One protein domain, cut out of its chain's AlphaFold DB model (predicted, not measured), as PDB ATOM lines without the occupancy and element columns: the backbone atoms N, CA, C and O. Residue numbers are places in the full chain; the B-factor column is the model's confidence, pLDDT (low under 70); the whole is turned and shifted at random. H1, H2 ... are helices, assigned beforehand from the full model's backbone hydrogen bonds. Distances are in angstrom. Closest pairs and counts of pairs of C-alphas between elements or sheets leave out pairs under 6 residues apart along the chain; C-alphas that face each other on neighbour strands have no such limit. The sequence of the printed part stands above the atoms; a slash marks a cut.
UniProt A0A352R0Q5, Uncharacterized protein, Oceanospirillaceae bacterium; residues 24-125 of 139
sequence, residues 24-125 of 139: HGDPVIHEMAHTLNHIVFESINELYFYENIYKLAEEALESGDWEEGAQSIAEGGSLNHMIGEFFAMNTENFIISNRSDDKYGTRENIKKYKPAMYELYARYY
ATOM      1  N   HIS A  24     -16.039  20.901 -37.915       66.38
ATOM      2  CA  HIS A  24     -16.013  19.829 -36.934       66.38
ATOM      3  C   HIS A  24     -14.601  19.471 -36.452       66.38
ATOM      4  O   HIS A  24     -14.499  18.597 -35.594       66.38
ATOM      5  N   GLY A  25     -13.564  20.152 -36.955       74.12
ATOM      6  CA  GLY A  25     -12.164  19.957 -36.573       74.12
ATOM      7  C   GLY A  25     -11.249  21.097 -37.040       74.12
ATOM      8  O   GLY A  25     -11.664  21.982 -37.785       74.12
ATOM      9  N   ASP A  26     -10.000  21.082 -36.590       81.56
ATOM     10  CA  ASP A  26      -8.898  21.920 -37.060       81.56
ATOM     11  C   ASP A  26      -7.661  21.026 -37.258       81.56
ATOM     12  O   ASP A  26      -6.996  20.654 -36.281       81.56
ATOM     13  N   PRO A  27      -7.306  20.710 -38.518       82.69
ATOM     14  CA  PRO A  27      -6.163  19.855 -38.817       82.69
ATOM     15  C   PRO A  27      -4.832  20.370 -38.253       82.69
ATOM     16  O   PRO A  27      -3.939  19.577 -37.990       82.69
ATOM     17  N   VAL A  28      -4.655  21.680 -38.041       85.12
ATOM     18  CA  VAL A  28      -3.420  22.199 -37.422       85.12
ATOM     19  C   VAL A  28      -3.356  21.805 -35.961       85.12
ATOM     20  O   VAL A  28      -2.307  21.371 -35.489       85.12
ATOM     21  N   ILE A  29      -4.468  21.943 -35.244       87.12
ATOM     22  CA  ILE A  29      -4.545  21.572 -33.830       87.12
ATOM     23  C   ILE A  29      -4.425  20.052 -33.672       87.12
ATOM     24  O   ILE A  29      -3.704  19.596 -32.782       87.12
ATOM     25  N   HIS A  30      -5.067  19.286 -34.556       90.88
ATOM     26  CA  HIS A  30      -4.978  17.828 -34.593       90.88
ATOM     27  C   HIS A  30      -3.524  17.351 -34.733       90.88
ATOM     28  O   HIS A  30      -2.987  16.654 -33.870       90.88
ATOM     29  N   GLU A  31      -2.833  17.809 -35.779       90.25
ATOM     30  CA  GLU A  31      -1.455  17.394 -36.057       90.25
ATOM     31  C   GLU A  31      -0.449  17.973 -35.048       90.25
ATOM     32  O   GLU A  31       0.580  17.357 -34.744       90.25
ATOM     33  N   MET A  32      -0.748  19.138 -34.459       91.00
ATOM     34  CA  MET A  32       0.006  19.659 -33.317       91.00
ATOM     35  C   MET A  32      -0.071  18.692 -32.132       91.00
ATOM     36  O   MET A  32       0.960  18.431 -31.513       91.00
ATOM     37  N   ALA A  33      -1.246  18.141 -31.819       93.75
ATOM     38  CA  ALA A  33      -1.398  17.174 -30.734       93.75
ATOM     39  C   ALA A  33      -0.554  15.913 -30.992       93.75
ATOM     40  O   ALA A  33       0.209  15.501 -30.117       93.75
ATOM     41  N   HIS A  34      -0.584  15.362 -32.211       94.62
ATOM     42  CA  HIS A  34       0.305  14.253 -32.586       94.62
ATOM     43  C   HIS A  34       1.786  14.609 -32.439       94.62
ATOM     44  O   HIS A  34       2.569  13.821 -31.908       94.62
ATOM     45  N   THR A  35       2.173  15.815 -32.856       93.44
ATOM     46  CA  THR A  35       3.554  16.296 -32.738       93.44
ATOM     47  C   THR A  35       3.985  16.423 -31.275       93.44
ATOM     48  O   THR A  35       5.085  15.998 -30.919       93.44
ATOM     49  N   LEU A  36       3.128  16.970 -30.408       93.81
ATOM     50  CA  LEU A  36       3.385  17.057 -28.968       93.81
ATOM     51  C   LEU A  36       3.519  15.668 -28.346       93.81
ATOM     52  O   LEU A  36       4.450  15.444 -27.571       93.81
ATOM     53  N   ASN A  37       2.653  14.730 -28.728       92.69
ATOM     54  CA  ASN A  37       2.741  13.349 -28.274       92.69
ATOM     55  C   ASN A  37       4.100  12.727 -28.649       92.69
ATOM     56  O   ASN A  37       4.880  12.375 -27.767       92.69
ATOM     57  N   HIS A  38       4.421  12.669 -29.945       90.50
ATOM     58  CA  HIS A  38       5.600  11.949 -30.433       90.50
ATOM     59  C   HIS A  38       6.935  12.630 -30.117       90.50
ATOM     60  O   HIS A  38       7.934  11.960 -29.874       90.50
ATOM     61  N   ILE A  39       7.001  13.963 -30.135       93.75
ATOM     62  CA  ILE A  39       8.275  14.668 -29.930       93.75
ATOM     63  C   ILE A  39       8.486  15.006 -28.457       93.75
ATOM     64  O   ILE A  39       9.599  14.875 -27.945       93.75
ATOM     65  N   VAL A  40       7.445  15.464 -27.761       94.56
ATOM     66  CA  VAL A  40       7.590  16.002 -26.403       94.56
ATOM     67  C   VAL A  40       7.273  14.939 -25.359       94.56
ATOM     68  O   VAL A  40       8.131  14.646 -24.534       94.56
ATOM     69  N   PHE A  41       6.080  14.343 -25.385       95.44
ATOM     70  CA  PHE A  41       5.639  13.444 -24.311       95.44
ATOM     71  C   PHE A  41       6.423  12.130 -24.293       95.44
ATOM     72  O   PHE A  41       6.834  11.683 -23.219       95.44
ATOM     73  N   GLU A  42       6.721  11.560 -25.464       93.62
ATOM     74  CA  GLU A  42       7.565  10.365 -25.562       93.62
ATOM     75  C   GLU A  42       8.997  10.649 -25.083       93.62
ATOM     76  O   GLU A  42       9.581   9.839 -24.361       93.62
ATOM     77  N   SER A  43       9.567  11.814 -25.422       96.56
ATOM     78  CA  SER A  43      10.962  12.131 -25.076       96.56
ATOM     79  C   SER A  43      11.181  12.396 -23.589       96.56
ATOM     80  O   SER A  43      12.272  12.136 -23.076       96.56
ATOM     81  N   ILE A  44      10.152  12.872 -22.885       95.88
ATOM     82  CA  ILE A  44      10.191  13.063 -21.430       95.88
ATOM     83  C   ILE A  44       9.606  11.877 -20.661       95.88
ATOM     84  O   ILE A  44       9.624  11.897 -19.431       95.88
ATOM     85  N   ASN A  45       9.123  10.846 -21.367       95.44
ATOM     86  CA  ASN A  45       8.439   9.696 -20.788       95.44
ATOM     87  C   ASN A  45       7.299  10.137 -19.847       95.44
ATOM     88  O   ASN A  45       7.309   9.819 -18.657       95.44
ATOM     89  N   GLU A  46       6.344  10.912 -20.372       96.12
ATOM     90  CA  GLU A  46       5.233  11.493 -19.603       96.12
ATOM     91  C   GLU A  46       4.197  10.428 -19.187       96.12
ATOM     92  O   GLU A  46       3.085  10.343 -19.708       96.12
ATOM     93  N   LEU A  47       4.583   9.566 -18.243       96.00
ATOM     94  CA  LEU A  47       3.810   8.392 -17.827       96.00
ATOM     95  C   LEU A  47       2.414   8.752 -17.320       96.00
ATOM     96  O   LEU A  47       1.463   8.034 -17.615       96.00
ATOM     97  N   TYR A  48       2.273   9.876 -16.608       96.56
ATOM     98  CA  TYR A  48       0.968  10.291 -16.105       96.56
ATOM     99  C   TYR A  48      -0.005  10.555 -17.258       96.56
ATOM    100  O   TYR A  48      -1.170  10.172 -17.171       96.56
ATOM    101  N   PHE A  49       0.449  11.180 -18.348       96.31
ATOM    102  CA  PHE A  49      -0.392  11.353 -19.528       96.31
ATOM    103  C   PHE A  49      -0.793  10.003 -20.125       96.31
ATOM    104  O   PHE A  49      -1.987   9.756 -20.293       96.31
ATOM    105  N   TYR A  50       0.178   9.123 -20.388       95.19
ATOM    106  CA  TYR A  50      -0.074   7.850 -21.067       95.19
ATOM    107  C   TYR A  50      -1.003   6.920 -20.284       95.19
ATOM    108  O   TYR A  50      -1.926   6.360 -20.869       95.19
ATOM    109  N   GLU A  51      -0.825   6.804 -18.968       95.44
ATOM    110  CA  GLU A  51      -1.696   5.979 -18.120       95.44
ATOM    111  C   GLU A  51      -3.154   6.463 -18.139       95.44
ATOM    112  O   GLU A  51      -4.083   5.654 -18.112       95.44
ATOM    113  N   ASN A  52      -3.373   7.780 -18.210       97.69
ATOM    114  CA  ASN A  52      -4.716   8.353 -18.166       97.69
ATOM    115  C   ASN A  52      -5.380   8.415 -19.547       97.69
ATOM    116  O   ASN A  52      -6.552   8.064 -19.656       97.69
ATOM    117  N   ILE A  53      -4.668   8.824 -20.602       96.81
ATOM    118  CA  ILE A  53      -5.258   8.917 -21.947       96.81
ATOM    119  C   ILE A  53      -5.644   7.539 -22.489       96.81
ATOM    120  O   ILE A  53      -6.709   7.401 -23.084       96.81
ATOM    121  N   TYR A  54      -4.821   6.520 -22.217       95.75
ATOM    122  CA  TYR A  54      -5.080   5.141 -22.621       95.75
ATOM    123  C   TYR A  54      -6.377   4.636 -21.984       95.75
ATOM    124  O   TYR A  54      -7.296   4.211 -22.681       95.75
ATOM    125  N   LYS A  55      -6.497   4.797 -20.661       96.50
ATOM    126  CA  LYS A  55      -7.697   4.426 -19.908       96.50
ATOM    127  C   LYS A  55      -8.948   5.159 -20.405       96.50
ATOM    128  O   LYS A  55      -9.988   4.537 -20.577       96.50
ATOM    129  N   LEU A  56      -8.856   6.468 -20.646       97.31
ATOM    130  CA  LEU A  56      -9.991   7.261 -21.131       97.31
ATOM    131  C   LEU A  56     -10.458   6.818 -22.525       97.31
ATOM    132  O   LEU A  56     -11.662   6.787 -22.776       97.31
ATOM    133  N   ALA A  57      -9.526   6.476 -23.417       95.81
ATOM    134  CA  ALA A  57      -9.849   5.982 -24.751       95.81
ATOM    135  C   ALA A  57     -10.534   4.607 -24.693       95.81
ATOM    136  O   ALA A  57     -11.550   4.406 -25.355       95.81
ATOM    137  N   GLU A  58     -10.030   3.682 -23.869       95.06
ATOM    138  CA  GLU A  58     -10.672   2.380 -23.650       95.06
ATOM    139  C   GLU A  58     -12.082   2.531 -23.070       95.06
ATOM    140  O   GLU A  58     -13.028   1.967 -23.613       95.06
ATOM    141  N   GLU A  59     -12.256   3.361 -22.037       95.69
ATOM    142  CA  GLU A  59     -13.576   3.635 -21.456       95.69
ATOM    143  C   GLU A  59     -14.552   4.218 -22.491       95.69
ATOM    144  O   GLU A  59     -15.735   3.877 -22.484       95.69
ATOM    145  N   ALA A  60     -14.075   5.082 -23.396       95.00
ATOM    146  CA  ALA A  60     -14.892   5.655 -24.464       95.00
ATOM    147  C   ALA A  60     -15.308   4.617 -25.520       95.00
ATOM    148  O   ALA A  60     -16.436   4.679 -26.019       95.00
ATOM    149  N   LEU A  61     -14.429   3.661 -25.841       94.25
ATOM    150  CA  LEU A  61     -14.752   2.528 -26.710       94.25
ATOM    151  C   LEU A  61     -15.783   1.606 -26.051       94.25
ATOM    152  O   LEU A  61     -16.772   1.235 -26.679       94.25
ATOM    153  N   GLU A  62     -15.584   1.264 -24.776       93.94
ATOM    154  CA  GLU A  62     -16.471   0.372 -24.023       93.94
ATOM    155  C   GLU A  62     -17.867   0.968 -23.807       93.94
ATOM    156  O   GLU A  62     -18.868   0.251 -23.881       93.94
ATOM    157  N   SER A  63     -17.956   2.278 -23.552       93.38
ATOM    158  CA  SER A  63     -19.236   2.966 -23.360       93.38
ATOM    159  C   SER A  63     -19.980   3.260 -24.664       93.38
ATOM    160  O   SER A  63     -21.153   3.638 -24.616       93.38
ATOM    161  N   GLY A  64     -19.314   3.107 -25.814       92.19
ATOM    162  CA  GLY A  64     -19.830   3.509 -27.121       92.19
ATOM    163  C   GLY A  64     -19.865   5.025 -27.325       92.19
ATOM    164  O   GLY A  64     -20.556   5.499 -28.219       92.19
ATOM    165  N   ASP A  65     -19.149   5.802 -26.507       91.06
ATOM    166  CA  ASP A  65     -19.060   7.256 -26.685       91.06
ATOM    167  C   ASP A  65     -18.053   7.657 -27.783       91.06
ATOM    168  O   ASP A  65     -17.908   8.845 -28.058       91.06
ATOM    169  N   TRP A  66     -17.344   6.695 -28.384       91.38
ATOM    170  CA  TRP A  66     -16.403   6.938 -29.476       91.38
ATOM    171  C   TRP A  66     -16.558   5.914 -30.607       91.38
ATOM    172  O   TRP A  66     -15.875   4.886 -30.670       91.38
ATOM    173  N   GLU A  67     -17.501   6.203 -31.503       91.75
ATOM    174  CA  GLU A  67     -17.873   5.326 -32.617       91.75
ATOM    175  C   GLU A  67     -16.769   5.241 -33.679       91.75
ATOM    176  O   GLU A  67     -16.506   4.156 -34.200       91.75
ATOM    177  N   GLU A  68     -16.069   6.347 -33.958       89.62
ATOM    178  CA  GLU A  68     -14.988   6.398 -34.948       89.62
ATOM    179  C   GLU A  68     -13.830   5.464 -34.564       89.62
ATOM    180  O   GLU A  68     -13.307   4.720 -35.401       89.62
ATOM    181  N   GLY A  69     -13.472   5.444 -33.275       91.38
ATOM    182  CA  GLY A  69     -12.487   4.516 -32.720       91.38
ATOM    183  C   GLY A  69     -12.914   3.061 -32.877       91.38
ATOM    184  O   GLY A  69     -12.143   2.229 -33.363       91.38
ATOM    185  N   ALA A  70     -14.163   2.763 -32.513       93.69
ATOM    186  CA  ALA A  70     -14.717   1.417 -32.603       93.69
ATOM    187  C   ALA A  70     -14.755   0.908 -34.053       93.69
ATOM    188  O   ALA A  70     -14.395  -0.244 -34.311       93.69
ATOM    189  N   GLN A  71     -15.135   1.767 -35.003       94.19
ATOM    190  CA  GLN A  71     -15.153   1.429 -36.422       94.19
ATOM    191  C   GLN A  71     -13.746   1.121 -36.945       94.19
ATOM    192  O   GLN A  71     -13.539   0.064 -37.541       94.19
ATOM    193  N   SER A  72     -12.769   1.996 -36.689       93.00
ATOM    194  CA  SER A  72     -11.394   1.800 -37.166       93.00
ATOM    195  C   SER A  72     -10.781   0.500 -36.635       93.00
ATOM    196  O   SER A  72     -10.183  -0.271 -37.387       93.00
ATOM    197  N   ILE A  73     -11.002   0.186 -35.351       93.62
ATOM    198  CA  ILE A  73     -10.544  -1.077 -34.750       93.62
ATOM    199  C   ILE A  73     -11.232  -2.282 -35.411       93.62
ATOM    200  O   ILE A  73     -10.566  -3.270 -35.725       93.62
ATOM    201  N   ALA A  74     -12.542  -2.208 -35.670       93.38
ATOM    202  CA  ALA A  74     -13.275  -3.271 -36.361       93.38
ATOM    203  C   ALA A  74     -12.781  -3.499 -37.804       93.38
ATOM    204  O   ALA A  74     -12.834  -4.624 -38.303       93.38
ATOM    205  N   GLU A  75     -12.254  -2.459 -38.452       95.25
ATOM    206  CA  GLU A  75     -11.647  -2.506 -39.788       95.25
ATOM    207  C   GLU A  75     -10.171  -2.959 -39.779       95.25
ATOM    208  O   GLU A  75      -9.541  -3.064 -40.833       95.25
ATOM    209  N   GLY A  76      -9.622  -3.305 -38.608       93.00
ATOM    210  CA  GLY A  76      -8.257  -3.814 -38.444       93.00
ATOM    211  C   GLY A  76      -7.227  -2.764 -38.020       93.00
ATOM    212  O   GLY A  76      -6.027  -3.051 -38.034       93.00
ATOM    213  N   GLY A  77      -7.670  -1.566 -37.634       90.88
ATOM    214  CA  GLY A  77      -6.838  -0.533 -37.028       90.88
ATOM    215  C   GLY A  77      -6.235  -0.968 -35.687       90.88
ATOM    216  O   GLY A  77      -6.795  -1.776 -34.945       90.88
ATOM    217  N   SER A  78      -5.063  -0.423 -35.357       93.25
ATOM    218  CA  SER A  78      -4.406  -0.674 -34.069       93.25
ATOM    219  C   SER A  78      -4.988   0.220 -32.978       93.25
ATOM    220  O   SER A  78      -5.072   1.432 -33.164       93.25
ATOM    221  N   LEU A  79      -5.275  -0.349 -31.802       89.69
ATOM    222  CA  LEU A  79      -5.687   0.415 -30.620       89.69
ATOM    223  C   LEU A  79      -4.686   1.530 -30.271       89.69
ATOM    224  O   LEU A  79      -5.098   2.640 -29.969       89.69
ATOM    225  N   ASN A  80      -3.378   1.274 -30.385       88.94
ATOM    226  CA  ASN A  80      -2.350   2.275 -30.077       88.94
ATOM    227  C   ASN A  80      -2.399   3.477 -31.026       88.94
ATOM    228  O   ASN A  80      -2.251   4.612 -30.583       88.94
ATOM    229  N   HIS A  81      -2.610   3.227 -32.322       89.69
ATOM    230  CA  HIS A  81      -2.808   4.302 -33.294       89.69
ATOM    231  C   HIS A  81      -4.071   5.093 -32.949       89.69
ATOM    232  O   HIS A  81      -4.018   6.314 -32.838       89.69
ATOM    233  N   MET A  82      -5.163   4.381 -32.662       93.38
ATOM    234  CA  MET A  82      -6.433   4.995 -32.301       93.38
ATOM    235  C   MET A  82      -6.336   5.821 -31.015       93.38
ATOM    236  O   MET A  82      -6.890   6.905 -30.964       93.38
ATOM    237  N   ILE A  83      -5.572   5.424 -30.000       93.25
ATOM    238  CA  ILE A  83      -5.364   6.270 -28.810       93.25
ATOM    239  C   ILE A  83      -4.693   7.606 -29.169       93.25
ATOM    240  O   ILE A  83      -5.027   8.636 -28.582       93.25
ATOM    241  N   GLY A  84      -3.786   7.605 -30.150       92.75
ATOM    242  CA  GLY A  84      -3.227   8.833 -30.715       92.75
ATOM    243  C   GLY A  84      -4.308   9.715 -31.345       92.75
ATOM    244  O   GLY A  84      -4.398  10.892 -31.005       92.75
ATOM    245  N   GLU A  85      -5.163   9.135 -32.189       94.19
ATOM    246  CA  GLU A  85      -6.306   9.832 -32.805       94.19
ATOM    247  C   GLU A  85      -7.285  10.360 -31.749       94.19
ATOM    248  O   GLU A  85      -7.713  11.510 -31.802       94.19
ATOM    249  N   PHE A  86      -7.590   9.556 -30.727       95.38
ATOM    250  CA  PHE A  86      -8.441   9.952 -29.610       95.38
ATOM    251  C   PHE A  86      -7.884  11.194 -28.926       95.38
ATOM    252  O   PHE A  86      -8.636  12.114 -28.621       95.38
ATOM    253  N   PHE A  87      -6.573  11.245 -28.685       95.81
ATOM    254  CA  PHE A  87      -5.937  12.424 -28.116       95.81
ATOM    255  C   PHE A  87      -6.036  13.649 -29.035       95.81
ATOM    256  O   PHE A  87      -6.376  14.741 -28.573       95.81
ATOM    257  N   ALA A  88      -5.762  13.483 -30.327       94.06
ATOM    258  CA  ALA A  88      -5.750  14.583 -31.281       94.06
ATOM    259  C   ALA A  88      -7.151  15.164 -31.524       94.06
ATOM    260  O   ALA A  88      -7.363  16.354 -31.278       94.06
ATOM    261  N   MET A  89      -8.132  14.310 -31.839       91.94
ATOM    262  CA  MET A  89      -9.541  14.687 -32.032       91.94
ATOM    263  C   MET A  89     -10.102  15.459 -30.843       91.94
ATOM    264  O   MET A  89     -10.805  16.464 -30.960       91.94
ATOM    265  N   ASN A  90      -9.781  14.992 -29.646       93.56
ATOM    266  CA  ASN A  90     -10.275  15.631 -28.450       93.56
ATOM    267  C   ASN A  90      -9.492  16.885 -28.053       93.56
ATOM    268  O   ASN A  90     -10.039  17.735 -27.349       93.56
ATOM    269  N   THR A  91      -8.250  17.041 -28.517       93.44
ATOM    270  CA  THR A  91      -7.500  18.297 -28.378       93.44
ATOM    271  C   THR A  91      -8.161  19.387 -29.212       93.44
ATOM    272  O   THR A  91      -8.369  20.491 -28.705       93.44
ATOM    273  N   GLU A  92      -8.589  19.064 -30.435       89.25
ATOM    274  CA  GLU A  92      -9.380  19.972 -31.274       89.25
ATOM    275  C   GLU A  92     -10.652  20.413 -30.553       89.25
ATOM    276  O   GLU A  92     -10.885  21.609 -30.369       89.25
ATOM    277  N   ASN A  93     -11.442  19.456 -30.060       89.38
ATOM    278  CA  ASN A  93     -12.690  19.764 -29.371       89.38
ATOM    279  C   ASN A  93     -12.471  20.595 -28.095       89.38
ATOM    280  O   ASN A  93     -13.211  21.548 -27.826       89.38
ATOM    281  N   PHE A  94     -11.439  20.263 -27.312       91.44
ATOM    282  CA  PHE A  94     -11.098  20.996 -26.097       91.44
ATOM    283  C   PHE A  94     -10.685  22.437 -26.400       91.44
ATOM    284  O   PHE A  94     -10.982  23.331 -25.608       91.44
ATOM    285  N   ILE A  95     -10.027  22.693 -27.532       87.81
ATOM    286  CA  ILE A  95      -9.535  24.021 -27.908       87.81
ATOM    287  C   ILE A  95     -10.604  24.844 -28.633       87.81
ATOM    288  O   ILE A  95     -10.952  25.921 -28.153       87.81
ATOM    289  N   ILE A  96     -11.138  24.332 -29.743       82.12
ATOM    290  CA  ILE A  96     -12.053  25.054 -30.639       82.12
ATOM    291  C   ILE A  96     -13.441  25.173 -30.009       82.12
ATOM    292  O   ILE A  96     -14.088  26.212 -30.105       82.12
ATOM    293  N   SER A  97     -13.893  24.110 -29.336       81.31
ATOM    294  CA  SER A  97     -15.155  24.071 -28.596       81.31
ATOM    295  C   SER A  97     -16.389  24.527 -29.386       81.31
ATOM    296  O   SER A  97     -17.159  25.366 -28.919       81.31
ATOM    297  N   ASN A  98     -16.613  23.952 -30.567       76.94
ATOM    298  CA  ASN A  98     -17.671  24.374 -31.493       76.94
ATOM    299  C   ASN A  98     -18.786  23.332 -31.738       76.94
ATOM    300  O   ASN A  98     -19.723  23.627 -32.480       76.94
ATOM    301  N   ARG A  99     -18.745  22.153 -31.100       82.25
ATOM    302  CA  ARG A  99     -19.735  21.066 -31.266       82.25
ATOM    303  C   ARG A  99     -20.582  20.866 -30.003       82.25
ATOM    304  O   ARG A  99     -20.363  19.958 -29.205       82.25
ATOM    305  N   SER A 100     -21.549  21.755 -29.768       84.75
ATOM    306  CA  SER A 100     -22.348  21.764 -28.525       84.75
ATOM    307  C   SER A 100     -23.280  20.559 -28.337       84.75
ATOM    308  O   SER A 100     -23.735  20.309 -27.221       84.75
ATOM    309  N   ASP A 101     -23.591  19.846 -29.415       86.25
ATOM    310  CA  ASP A 101     -24.436  18.650 -29.462       86.25
ATOM    311  C   ASP A 101     -23.705  17.359 -29.056       86.25
ATOM    312  O   ASP A 101     -24.350  16.359 -28.749       86.25
ATOM    313  N   ASP A 102     -22.376  17.399 -28.982       85.06
ATOM    314  CA  ASP A 102     -21.518  16.256 -28.685       85.06
ATOM    315  C   ASP A 102     -20.937  16.349 -27.260       85.06
ATOM    316  O   ASP A 102     -20.529  17.422 -26.801       85.06
ATOM    317  N   LYS A 103     -20.879  15.220 -26.536       87.50
ATOM    318  CA  LYS A 103     -20.325  15.152 -25.169       87.50
ATOM    319  C   LYS A 103     -18.850  15.552 -25.113       87.50
ATOM    320  O   LYS A 103     -18.433  16.112 -24.100       87.50
ATOM    321  N   TYR A 104     -18.086  15.270 -26.164       88.56
ATOM    322  CA  TYR A 104     -16.701  15.711 -26.294       88.56
ATOM    323  C   TYR A 104     -16.586  17.044 -27.023       88.56
ATOM    324  O   TYR A 104     -15.580  17.717 -26.879       88.56
ATOM    325  N   GLY A 105     -17.608  17.473 -27.762       85.75
ATOM    326  CA  GLY A 105     -17.492  18.541 -28.755       85.75
ATOM    327  C   GLY A 105     -17.252  19.969 -28.248       85.75
ATOM    328  O   GLY A 105     -16.986  20.870 -29.046       85.75
ATOM    329  N   THR A 106     -17.331  20.211 -26.937       89.56
ATOM    330  CA  THR A 106     -16.904  21.486 -26.341       89.56
ATOM    331  C   THR A 106     -16.187  21.269 -25.027       89.56
ATOM    332  O   THR A 106     -16.501  20.335 -24.296       89.56
ATOM    333  N   ARG A 107     -15.288  22.184 -24.659       91.75
ATOM    334  CA  ARG A 107     -14.619  22.190 -23.353       91.75
ATOM    335  C   ARG A 107     -15.600  22.116 -22.184       91.75
ATOM    336  O   ARG A 107     -15.352  21.380 -21.233       91.75
ATOM    337  N   GLU A 108     -16.727  22.824 -22.259       92.56
ATOM    338  CA  GLU A 108     -17.765  22.783 -21.222       92.56
ATOM    339  C   GLU A 108     -18.516  21.445 -21.192       92.56
ATOM    340  O   GLU A 108     -18.808  20.925 -20.114       92.56
ATOM    341  N   ASN A 109     -18.773  20.833 -22.353       94.12
ATOM    342  CA  ASN A 109     -19.328  19.481 -22.414       94.12
ATOM    343  C   ASN A 109     -18.331  18.448 -21.867       94.12
ATOM    344  O   ASN A 109     -18.726  17.632 -21.035       94.12
ATOM    345  N   ILE A 110     -17.044  18.540 -22.221       94.81
ATOM    346  CA  ILE A 110     -15.986  17.684 -21.666       94.81
ATOM    347  C   ILE A 110     -15.943  17.861 -20.145       94.81
ATOM    348  O   ILE A 110     -15.994  16.883 -19.409       94.81
ATOM    349  N   LYS A 111     -15.959  19.095 -19.635       95.94
ATOM    350  CA  LYS A 111     -15.994  19.369 -18.190       95.94
ATOM    351  C   LYS A 111     -17.201  18.739 -17.496       95.94
ATOM    352  O   LYS A 111     -17.071  18.194 -16.402       95.94
ATOM    353  N   LYS A 112     -18.377  18.821 -18.120       96.38
ATOM    354  CA  LYS A 112     -19.642  18.345 -17.551       96.38
ATOM    355  C   LYS A 112     -19.796  16.826 -17.614       96.38
ATOM    356  O   LYS A 112     -20.282  16.229 -16.657       96.38
ATOM    357  N   TYR A 113     -19.450  16.212 -18.741       95.12
ATOM    358  CA  TYR A 113     -19.746  14.806 -19.031       95.12
ATOM    359  C   TYR A 113     -18.514  13.897 -18.951       95.12
ATOM    360  O   TYR A 113     -18.669  12.689 -18.786       95.12
ATOM    361  N   LYS A 114     -17.305  14.458 -19.062       96.00
ATOM    362  CA  LYS A 114     -16.013  13.755 -19.102       96.00
ATOM    363  C   LYS A 114     -14.984  14.434 -18.173       96.00
ATOM    364  O   LYS A 114     -13.899  14.811 -18.617       96.00
ATOM    365  N   PRO A 115     -15.286  14.610 -16.872       96.81
ATOM    366  CA  PRO A 115     -14.482  15.444 -15.973       96.81
ATOM    367  C   PRO A 115     -13.021  14.989 -15.840       96.81
ATOM    368  O   PRO A 115     -12.130  15.829 -15.848       96.81
ATOM    369  N   ALA A 116     -12.753  13.678 -15.807       97.12
ATOM    370  CA  ALA A 116     -11.384  13.149 -15.757       97.12
ATOM    371  C   ALA A 116     -10.553  13.555 -16.988       97.12
ATOM    372  O   ALA A 116      -9.361  13.840 -16.898       97.12
ATOM    373  N   MET A 117     -11.204  13.636 -18.145       96.44
ATOM    374  CA  MET A 117     -10.573  14.099 -19.367       96.44
ATOM    375  C   MET A 117     -10.351  15.611 -19.357       96.44
ATOM    376  O   MET A 117      -9.283  16.066 -19.752       96.44
ATOM    377  N   TYR A 118     -11.316  16.391 -18.859       96.81
ATOM    378  CA  TYR A 118     -11.121  17.827 -18.661       96.81
ATOM    379  C   TYR A 118      -9.908  18.103 -17.764       96.81
ATOM    380  O   TYR A 118      -9.078  18.937 -18.109       96.81
ATOM    381  N   GLU A 119      -9.782  17.385 -16.646       97.25
ATOM    382  CA  GLU A 119      -8.646  17.511 -15.727       97.25
ATOM    383  C   GLU A 119      -7.315  17.163 -16.401       97.25
ATOM    384  O   GLU A 119      -6.340  17.900 -16.242       97.25
ATOM    385  N   LEU A 120      -7.279  16.085 -17.195       97.25
ATOM    386  CA  LEU A 120      -6.088  15.711 -17.951       97.25
ATOM    387  C   LEU A 120      -5.690  16.812 -18.946       97.25
ATOM    388  O   LEU A 120      -4.532  17.216 -18.976       97.25
ATOM    389  N   TYR A 121      -6.635  17.327 -19.731       95.81
ATOM    390  CA  TYR A 121      -6.351  18.303 -20.788       95.81
ATOM    391  C   TYR A 121      -6.018  19.684 -20.231       95.81
ATOM    392  O   TYR A 121      -5.075  20.316 -20.701       95.81
ATOM    393  N   ALA A 122      -6.714  20.128 -19.181       95.75
ATOM    394  CA  ALA A 122      -6.439  21.397 -18.504       95.75
ATOM    395  C   ALA A 122      -5.039  21.450 -17.864       95.75
ATOM    396  O   ALA A 122      -4.549  22.528 -17.534       95.75
ATOM    397  N   ARG A 123      -4.375  20.298 -17.689       95.25
ATOM    398  CA  ARG A 123      -2.978  20.231 -17.252       95.25
ATOM    399  C   ARG A 123      -1.988  20.643 -18.341       95.25
ATOM    400  O   ARG A 123      -0.937  21.189 -18.013       95.25
ATOM    401  N   TYR A 124      -2.305  20.357 -19.603       92.81
ATOM    402  CA  TYR A 124      -1.391  20.524 -20.739       92.81
ATOM    403  C   TYR A 124      -1.772  21.686 -21.656       92.81
ATOM    404  O   TYR A 124      -0.902  22.241 -22.325       92.81
ATOM    405  N   TYR A 125      -3.045  22.081 -21.665       91.56
ATOM    406  CA  TYR A 125      -3.566  23.115 -22.548       91.56
ATOM    407  C   TYR A 125      -4.206  24.272 -21.775       91.56
ATOM    408  O   TYR A 125      -4.782  24.062 -20.703       91.56
TER     409      TYR A 125
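Overview. This is residues 24 to 125 of the 139 residues of an uncharacterized protein of Oceanospirillaceae bacterium (UniProt A0A352R0Q5). H4 runs through the middle; H1 and H2 cross it, H3 folds back beside it, and the H5-H6 hairpin packs at its far end. 102 residues are printed, with six named helices, H1 to H6: all helix. It is compact: radius of gyration of the C-alphas 12.8 A, spans 36 by 31 by 24 A.

Along the chain. H1, residues 27 to 44, 24.8 A long, begins at C-alpha 27 (-6.163, 19.855, -38.817); H2 is 47 to 63, H3 67 to 74, H4 79 to 96, 25.4 A long, H5 107 to 113, and H6 115 to 124, ending at C-alpha 124 (-1.391, 20.524, -20.739).

Arrangement. The hub, H4, touches H1 at 58 degrees, a steep tilt, closest C-alphas His 30 and Ala 88, 4.7 A. H2 touches H4 about perpendicular, 87 degrees, closest C-alphas Ala 57 and Ile 83, 6.1 A. Every O i to N i+4 pair is within hydrogen-bond range in H3, H4 and H5.

Size, cuts and confidence. The printed part has no cut; residue 24 has pLDDT under 70.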